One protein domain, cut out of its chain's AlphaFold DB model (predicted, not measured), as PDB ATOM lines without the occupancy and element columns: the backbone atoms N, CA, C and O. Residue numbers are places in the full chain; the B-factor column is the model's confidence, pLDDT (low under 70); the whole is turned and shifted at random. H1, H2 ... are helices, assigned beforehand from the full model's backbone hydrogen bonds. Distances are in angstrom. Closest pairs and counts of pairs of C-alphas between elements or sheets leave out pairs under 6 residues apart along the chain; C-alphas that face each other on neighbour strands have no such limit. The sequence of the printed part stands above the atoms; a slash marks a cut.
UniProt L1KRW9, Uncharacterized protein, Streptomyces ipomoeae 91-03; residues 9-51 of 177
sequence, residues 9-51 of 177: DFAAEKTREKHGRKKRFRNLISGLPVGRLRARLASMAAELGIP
ATOM      1  N   ASP A   9     -51.306  36.139  -7.822       73.50
ATOM      2  CA  ASP A   9     -52.028  35.368  -8.828       73.50
ATOM      3  C   ASP A   9     -52.020  36.077 -10.193       73.50
ATOM      4  O   ASP A   9     -52.917  36.854 -10.537       73.50
ATOM      5  N   PHE A  10     -50.998  35.775 -10.997       68.75
ATOM      6  CA  PHE A  10     -50.899  36.238 -12.380       68.75
ATOM      7  C   PHE A  10     -51.887  35.559 -13.334       68.75
ATOM      8  O   PHE A  10     -52.026  36.038 -14.458       68.75
ATOM      9  N   ALA A  11     -52.583  34.481 -12.955       68.00
ATOM     10  CA  ALA A  11     -53.623  33.905 -13.811       68.00
ATOM     11  C   ALA A  11     -54.785  34.896 -13.967       68.00
ATOM     12  O   ALA A  11     -55.194  35.198 -15.091       68.00
ATOM     13  N   ALA A  12     -55.214  35.513 -12.861       63.84
ATOM     14  CA  ALA A  12     -56.211  36.583 -12.859       63.84
ATOM     15  C   ALA A  12     -55.700  37.921 -13.444       63.84
ATOM     16  O   ALA A  12     -56.496  38.801 -13.776       63.84
ATOM     17  N   GLU A  13     -54.381  38.111 -13.593       69.06
ATOM     18  CA  GLU A  13     -53.794  39.330 -14.185       69.06
ATOM     19  C   GLU A  13     -53.655  39.279 -15.712       69.06
ATOM     20  O   GLU A  13     -53.299  40.271 -16.336       69.06
ATOM     21  N   LYS A  14     -53.958  38.161 -16.370       72.38
ATOM     22  CA  LYS A  14     -53.813  38.058 -17.838       72.38
ATOM     23  C   LYS A  14     -55.007  38.620 -18.605       72.38
ATOM     24  O   LYS A  14     -54.962  38.754 -19.831       72.38
ATOM     25  N   THR A  15     -56.084  38.955 -17.902       72.56
ATOM     26  CA  THR A  15     -57.385  39.156 -18.529       72.56
ATOM     27  C   THR A  15     -57.636  40.602 -18.970       72.56
ATOM     28  O   THR A  15     -56.992  41.572 -18.544       72.56
ATOM     29  N   ARG A  16     -58.591  40.768 -19.893       75.88
ATOM     30  CA  ARG A  16     -58.993  42.083 -20.406       75.88
ATOM     31  C   ARG A  16     -59.737  42.890 -19.341       75.88
ATOM     32  O   ARG A  16     -59.663  44.113 -19.346       75.88
ATOM     33  N   GLU A  17     -60.411  42.228 -18.418       77.31
ATOM     34  CA  GLU A  17     -61.261  42.824 -17.385       77.31
ATOM     35  C   GLU A  17     -60.434  43.631 -16.378       77.31
ATOM     36  O   GLU A  17     -60.924  44.633 -15.855       77.31
ATOM     37  N   LYS A  18     -59.170  43.239 -16.160       74.06
ATOM     38  CA  LYS A  18     -58.224  43.943 -15.283       74.06
ATOM     39  C   LYS A  18     -57.412  45.019 -16.008       74.06
ATOM     40  O   LYS A  18     -57.142  46.077 -15.443       74.06
ATOM     41  N   HIS A  19     -57.017  44.776 -17.262       80.12
ATOM     42  CA  HIS A  19     -56.075  45.646 -17.991       80.12
ATOM     43  C   HIS A  19     -56.655  46.351 -19.228       80.12
ATOM     44  O   HIS A  19     -55.930  47.017 -19.973       80.12
ATOM     45  N   GLY A  20     -57.960  46.240 -19.463       82.81
ATOM     46  CA  GLY A  20     -58.704  46.974 -20.485       82.81
ATOM     47  C   GLY A  20     -58.126  46.811 -21.891       82.81
ATOM     48  O   GLY A  20     -57.979  45.706 -22.411       82.81
ATOM     49  N   ARG A  21     -57.784  47.924 -22.546       84.81
ATOM     50  CA  ARG A  21     -57.221  47.938 -23.911       84.81
ATOM     51  C   ARG A  21     -55.697  47.724 -23.970       84.81
ATOM     52  O   ARG A  21     -55.155  47.640 -25.066       84.81
ATOM     53  N   LYS A  22     -54.996  47.568 -22.836       87.75
ATOM     54  CA  LYS A  22     -53.521  47.450 -22.771       87.75
ATOM     55  C   LYS A  22     -52.997  46.091 -23.279       87.75
ATOM     56  O   LYS A  22     -52.515  45.273 -22.500       87.75
ATOM     57  N   LYS A  23     -53.077  45.840 -24.594       87.56
ATOM     58  CA  LYS A  23     -52.687  44.565 -25.237       87.56
ATOM     59  C   LYS A  23     -51.215  44.207 -25.004       87.56
ATOM     60  O   LYS A  23     -50.935  43.082 -24.617       87.56
ATOM     61  N   ARG A  24     -50.292  45.167 -25.165       89.00
ATOM     62  CA  ARG A  24     -48.844  44.947 -24.957       89.00
ATOM     63  C   ARG A  24     -48.527  44.450 -23.543       89.00
ATOM     64  O   ARG A  24     -47.780  43.496 -23.380       89.00
ATOM     65  N   PHE A  25     -49.153  45.057 -22.537       86.56
ATOM     66  CA  PHE A  25     -48.965  44.682 -21.137       86.56
ATOM     67  C   PHE A  25     -49.530  43.292 -20.821       86.56
ATOM     68  O   PHE A  25     -48.851  42.487 -20.193       86.56
ATOM     69  N   ARG A  26     -50.736  42.977 -21.314       86.50
ATOM     70  CA  ARG A  26     -51.302  41.627 -21.165       86.50
ATOM     71  C   ARG A  26     -50.424  40.567 -21.821       86.50
ATOM     72  O   ARG A  26     -50.192  39.536 -21.213       86.50
ATOM     73  N   ASN A  27     -49.903  40.832 -23.020       87.50
ATOM     74  CA  ASN A  27     -48.992  39.909 -23.699       87.50
ATOM     75  C   ASN A  27     -47.712  39.675 -22.886       87.50
ATOM     76  O   ASN A  27     -47.284  38.533 -22.757       87.50
ATOM     77  N   LEU A  28     -47.144  40.736 -22.302       88.44
ATOM     78  CA  LEU A  28     -45.973  40.636 -21.434       88.44
ATOM     79  C   LEU A  28     -46.252  39.740 -20.221       88.44
ATOM     80  O   LEU A  28     -45.514  38.788 -20.003       88.44
ATOM     81  N   ILE A  29     -47.338  39.982 -19.479       84.12
ATOM     82  CA  ILE A  29     -47.689  39.162 -18.304       84.12
ATOM     83  C   ILE A  29     -48.010  37.719 -18.701       84.12
ATOM     84  O   ILE A  29     -47.597  36.784 -18.017       84.12
ATOM     85  N   SER A  30     -48.726  37.515 -19.807       81.81
ATOM     86  CA  SER A  30     -49.046  36.175 -20.306       81.81
ATOM     87  C   SER A  30     -47.801  35.363 -20.659       81.81
ATOM     88  O   SER A  30     -47.825  34.147 -20.473       81.81
ATOM     89  N   GLY A  31     -46.730  36.019 -21.116       85.00
ATOM     90  CA  GLY A  31     -45.448  35.388 -21.431       85.00
ATOM     91  C   GLY A  31     -44.552  35.098 -20.221       85.00
ATOM     92  O   GLY A  31     -43.585  34.353 -20.362       85.00
ATOM     93  N   LEU A  32     -44.845  35.643 -19.032       85.88
ATOM     94  CA  LEU A  32     -44.028  35.395 -17.842       85.88
ATOM     95  C   LEU A  32     -44.290  33.984 -17.273       85.88
ATOM     96  O   LEU A  32     -45.433  33.656 -16.934       85.88
ATOM     97  N   PRO A  33     -43.252  33.150 -17.073       86.38
ATOM     98  CA  PRO A  33     -43.398  31.772 -16.604       86.38
ATOM     99  C   PRO A  33     -43.570  31.672 -15.074       86.38
ATOM    100  O   PRO A  33     -42.987  30.794 -14.439       86.38
ATOM    101  N   VAL A  34     -44.369  32.549 -14.454       84.38
ATOM    102  CA  VAL A  34     -44.455  32.654 -12.982       84.38
ATOM    103  C   VAL A  34     -44.968  31.367 -12.329       84.38
ATOM    104  O   VAL A  34     -44.445  30.956 -11.298       84.38
ATOM    105  N   GLY A  35     -45.925  30.672 -12.956       84.00
ATOM    106  CA  GLY A  35     -46.413  29.381 -12.454       84.00
ATOM    107  C   GLY A  35     -45.319  28.307 -12.411       84.00
ATOM    108  O   GLY A  35     -45.180  27.605 -11.413       84.00
ATOM    109  N   ARG A  36     -44.476  28.234 -13.454       88.69
ATOM    110  CA  ARG A  36     -43.333  27.304 -13.496       88.69
ATOM    111  C   ARG A  36     -42.273  27.672 -12.460       88.69
ATOM    112  O   ARG A  36     -41.730  26.784 -11.812       88.69
ATOM    113  N   LEU A  37     -41.996  28.966 -12.293       89.94
ATOM    114  CA  LEU A  37     -41.068  29.457 -11.274       89.94
ATOM    115  C   LEU A  37     -41.542  29.078  -9.865       89.94
ATOM    116  O   LEU A  37     -40.751  28.555  -9.087       89.94
ATOM    117  N   ARG A  38     -42.828  29.288  -9.556       88.50
ATOM    118  CA  ARG A  38     -43.419  28.941  -8.255       88.50
ATOM    119  C   ARG A  38     -43.333  27.441  -7.977       88.50
ATOM    120  O   ARG A  38     -42.920  27.063  -6.888       88.50
ATOM    121  N   ALA A  39     -43.653  26.605  -8.967       90.75
ATOM    122  CA  ALA A  39     -43.558  25.151  -8.837       90.75
ATOM    123  C   ALA A  39     -42.116  24.686  -8.568       90.75
ATOM    124  O   ALA A  39     -41.880  23.907  -7.649       90.75
ATOM    125  N   ARG A  40     -41.138  25.216  -9.316       94.88
ATOM    126  CA  ARG A  40     -39.719  24.894  -9.098       94.88
ATOM    127  C   ARG A  40     -39.223  25.363  -7.735       94.88
ATOM    128  O   ARG A  40     -38.541  24.607  -7.057       94.88
ATOM    129  N   LEU A  41     -39.577  26.583  -7.329       93.06
ATOM    130  CA  LEU A  41     -39.215  27.112  -6.014       93.06
ATOM    131  C   LEU A  41     -39.766  26.231  -4.890       93.06
ATOM    132  O   LEU A  41     -39.029  25.924  -3.961       93.06
ATOM    133  N   ALA A  42     -41.025  25.801  -4.995       92.12
ATOM    134  CA  ALA A  42     -41.641  24.915  -4.014       92.12
ATOM    135  C   ALA A  42     -40.944  23.544  -3.946       92.12
ATOM    136  O   ALA A  42     -40.679  23.080  -2.843       92.12
ATOM    137  N   SER A  43     -40.588  22.939  -5.089       96.00
ATOM    138  CA  SER A  43     -39.841  21.666  -5.130       96.00
ATOM    139  C   SER A  43     -38.483  21.786  -4.445       96.00
ATOM    140  O   SER A  43     -38.197  21.048  -3.512       96.00
ATOM    141  N   MET A  44     -37.681  22.782  -4.839       97.75
ATOM    142  CA  MET A  44     -36.350  23.000  -4.257       97.75
ATOM    143  C   MET A  44     -36.429  23.301  -2.758       97.75
ATOM    144  O   MET A  44     -35.602  22.843  -1.975       97.75
ATOM    145  N   ALA A  45     -37.422  24.087  -2.341       96.56
ATOM    146  CA  ALA A  45     -37.612  24.405  -0.937       96.56
ATOM    147  C   ALA A  45     -38.025  23.162  -0.131       96.56
ATOM    148  O   ALA A  45     -37.513  22.968   0.967       96.56
ATOM    149  N   ALA A  46     -38.879  22.297  -0.688       96.06
ATOM    150  CA  ALA A  46     -39.267  21.034  -0.063       96.06
ATOM    151  C   ALA A  46     -38.079  20.072   0.077       96.06
ATOM    152  O   ALA A  46     -37.876  19.521   1.156       96.06
ATOM    153  N   GLU A  47     -37.257  19.934  -0.966       97.44
ATOM    154  CA  GLU A  47     -36.029  19.125  -0.943       97.44
ATOM    155  C   GLU A  47     -35.049  19.590   0.144       97.44
ATOM    156  O   GLU A  47     -34.410  18.773   0.802       97.44
ATOM    157  N   LEU A  48     -34.961  20.902   0.374       97.19
ATOM    158  CA  LEU A  48     -34.083  21.498   1.384       97.19
ATOM    159  C   LEU A  48     -34.735  21.643   2.771       97.19
ATOM    160  O   LEU A  48     -34.109  22.184   3.683       97.19
ATOM    161  N   GLY A  49     -35.994  21.225   2.942       96.25
ATOM    162  CA  GLY A  49     -36.740  21.410   4.193       96.25
ATOM    163  C   GLY A  49     -36.975  22.880   4.569       96.25
ATOM    164  O   GLY A  49     -37.129  23.209   5.747       96.25
ATOM    165  N   ILE A  50     -36.981  23.789   3.590       96.75
ATOM    166  CA  ILE A  50     -37.188  25.223   3.795       96.75
ATOM    167  C   ILE A  50     -38.679  25.549   3.608       96.75
ATOM    168  O   ILE A  50     -39.194  25.455   2.494       96.75
ATOM    169  N   PRO A  51     -39.399  25.993   4.651       95.19
ATOM    170  CA  PRO A  51     -40.785  26.421   4.507       95.19
ATOM    171  C   PRO A  51     -40.912  27.661   3.613       95.19
ATOM    172  O   PRO A  51     -40.156  28.629   3.745       95.19
TER     173      PRO A  51
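Overview. This is residues 9 to 51 of the 177 residues of an uncharacterized protein of Streptomyces ipomoeae 91-03 (UniProt L1KRW9). A long, thin hook: H2 and H3 follow one another end to end along the long axis, and residues 9 to 15 with the short H1 make the returning arm at the H2 end. Residues 36 to 41 and 43 to 49 stick out at the other end. The printed part has 43 residues with three named helices, H1, H2, H3 in chain order, and no named strand: all helix. It is only just extended, close to loose, with a radius of gyration of the C-alphas of 14.2 A and spans of 44 by 15 by 8 A.

Along the chain. H1 is residues 16 to 19, from C-alpha 16 at (-58.993, 42.083, -20.406). H2 is residues 23 to 31, 12.3 A. H3 is residues 34 to 47, 20.0 A, ending at C-alpha 47 at (-36.029, 19.125, -0.943).

Arrangement. H1 and H2 only just touch, only at the corner by their link, with 3 pairs of C-alphas within 8 A; the closest C-alphas, of His 19 and Arg 26, are 7.0 A apart. H3 is apart from H1 and H2. Every O i to N i+4 pair is within hydrogen-bond range in H2 and H3; H1 is too short for one.

Size, cuts and confidence. The C-alphas farthest apart, of Arg 21 and Gly 49, are 43.7 A apart. The printed part has no cut, and both links are tight. Residues 10 to 13 are under pLDDT 70.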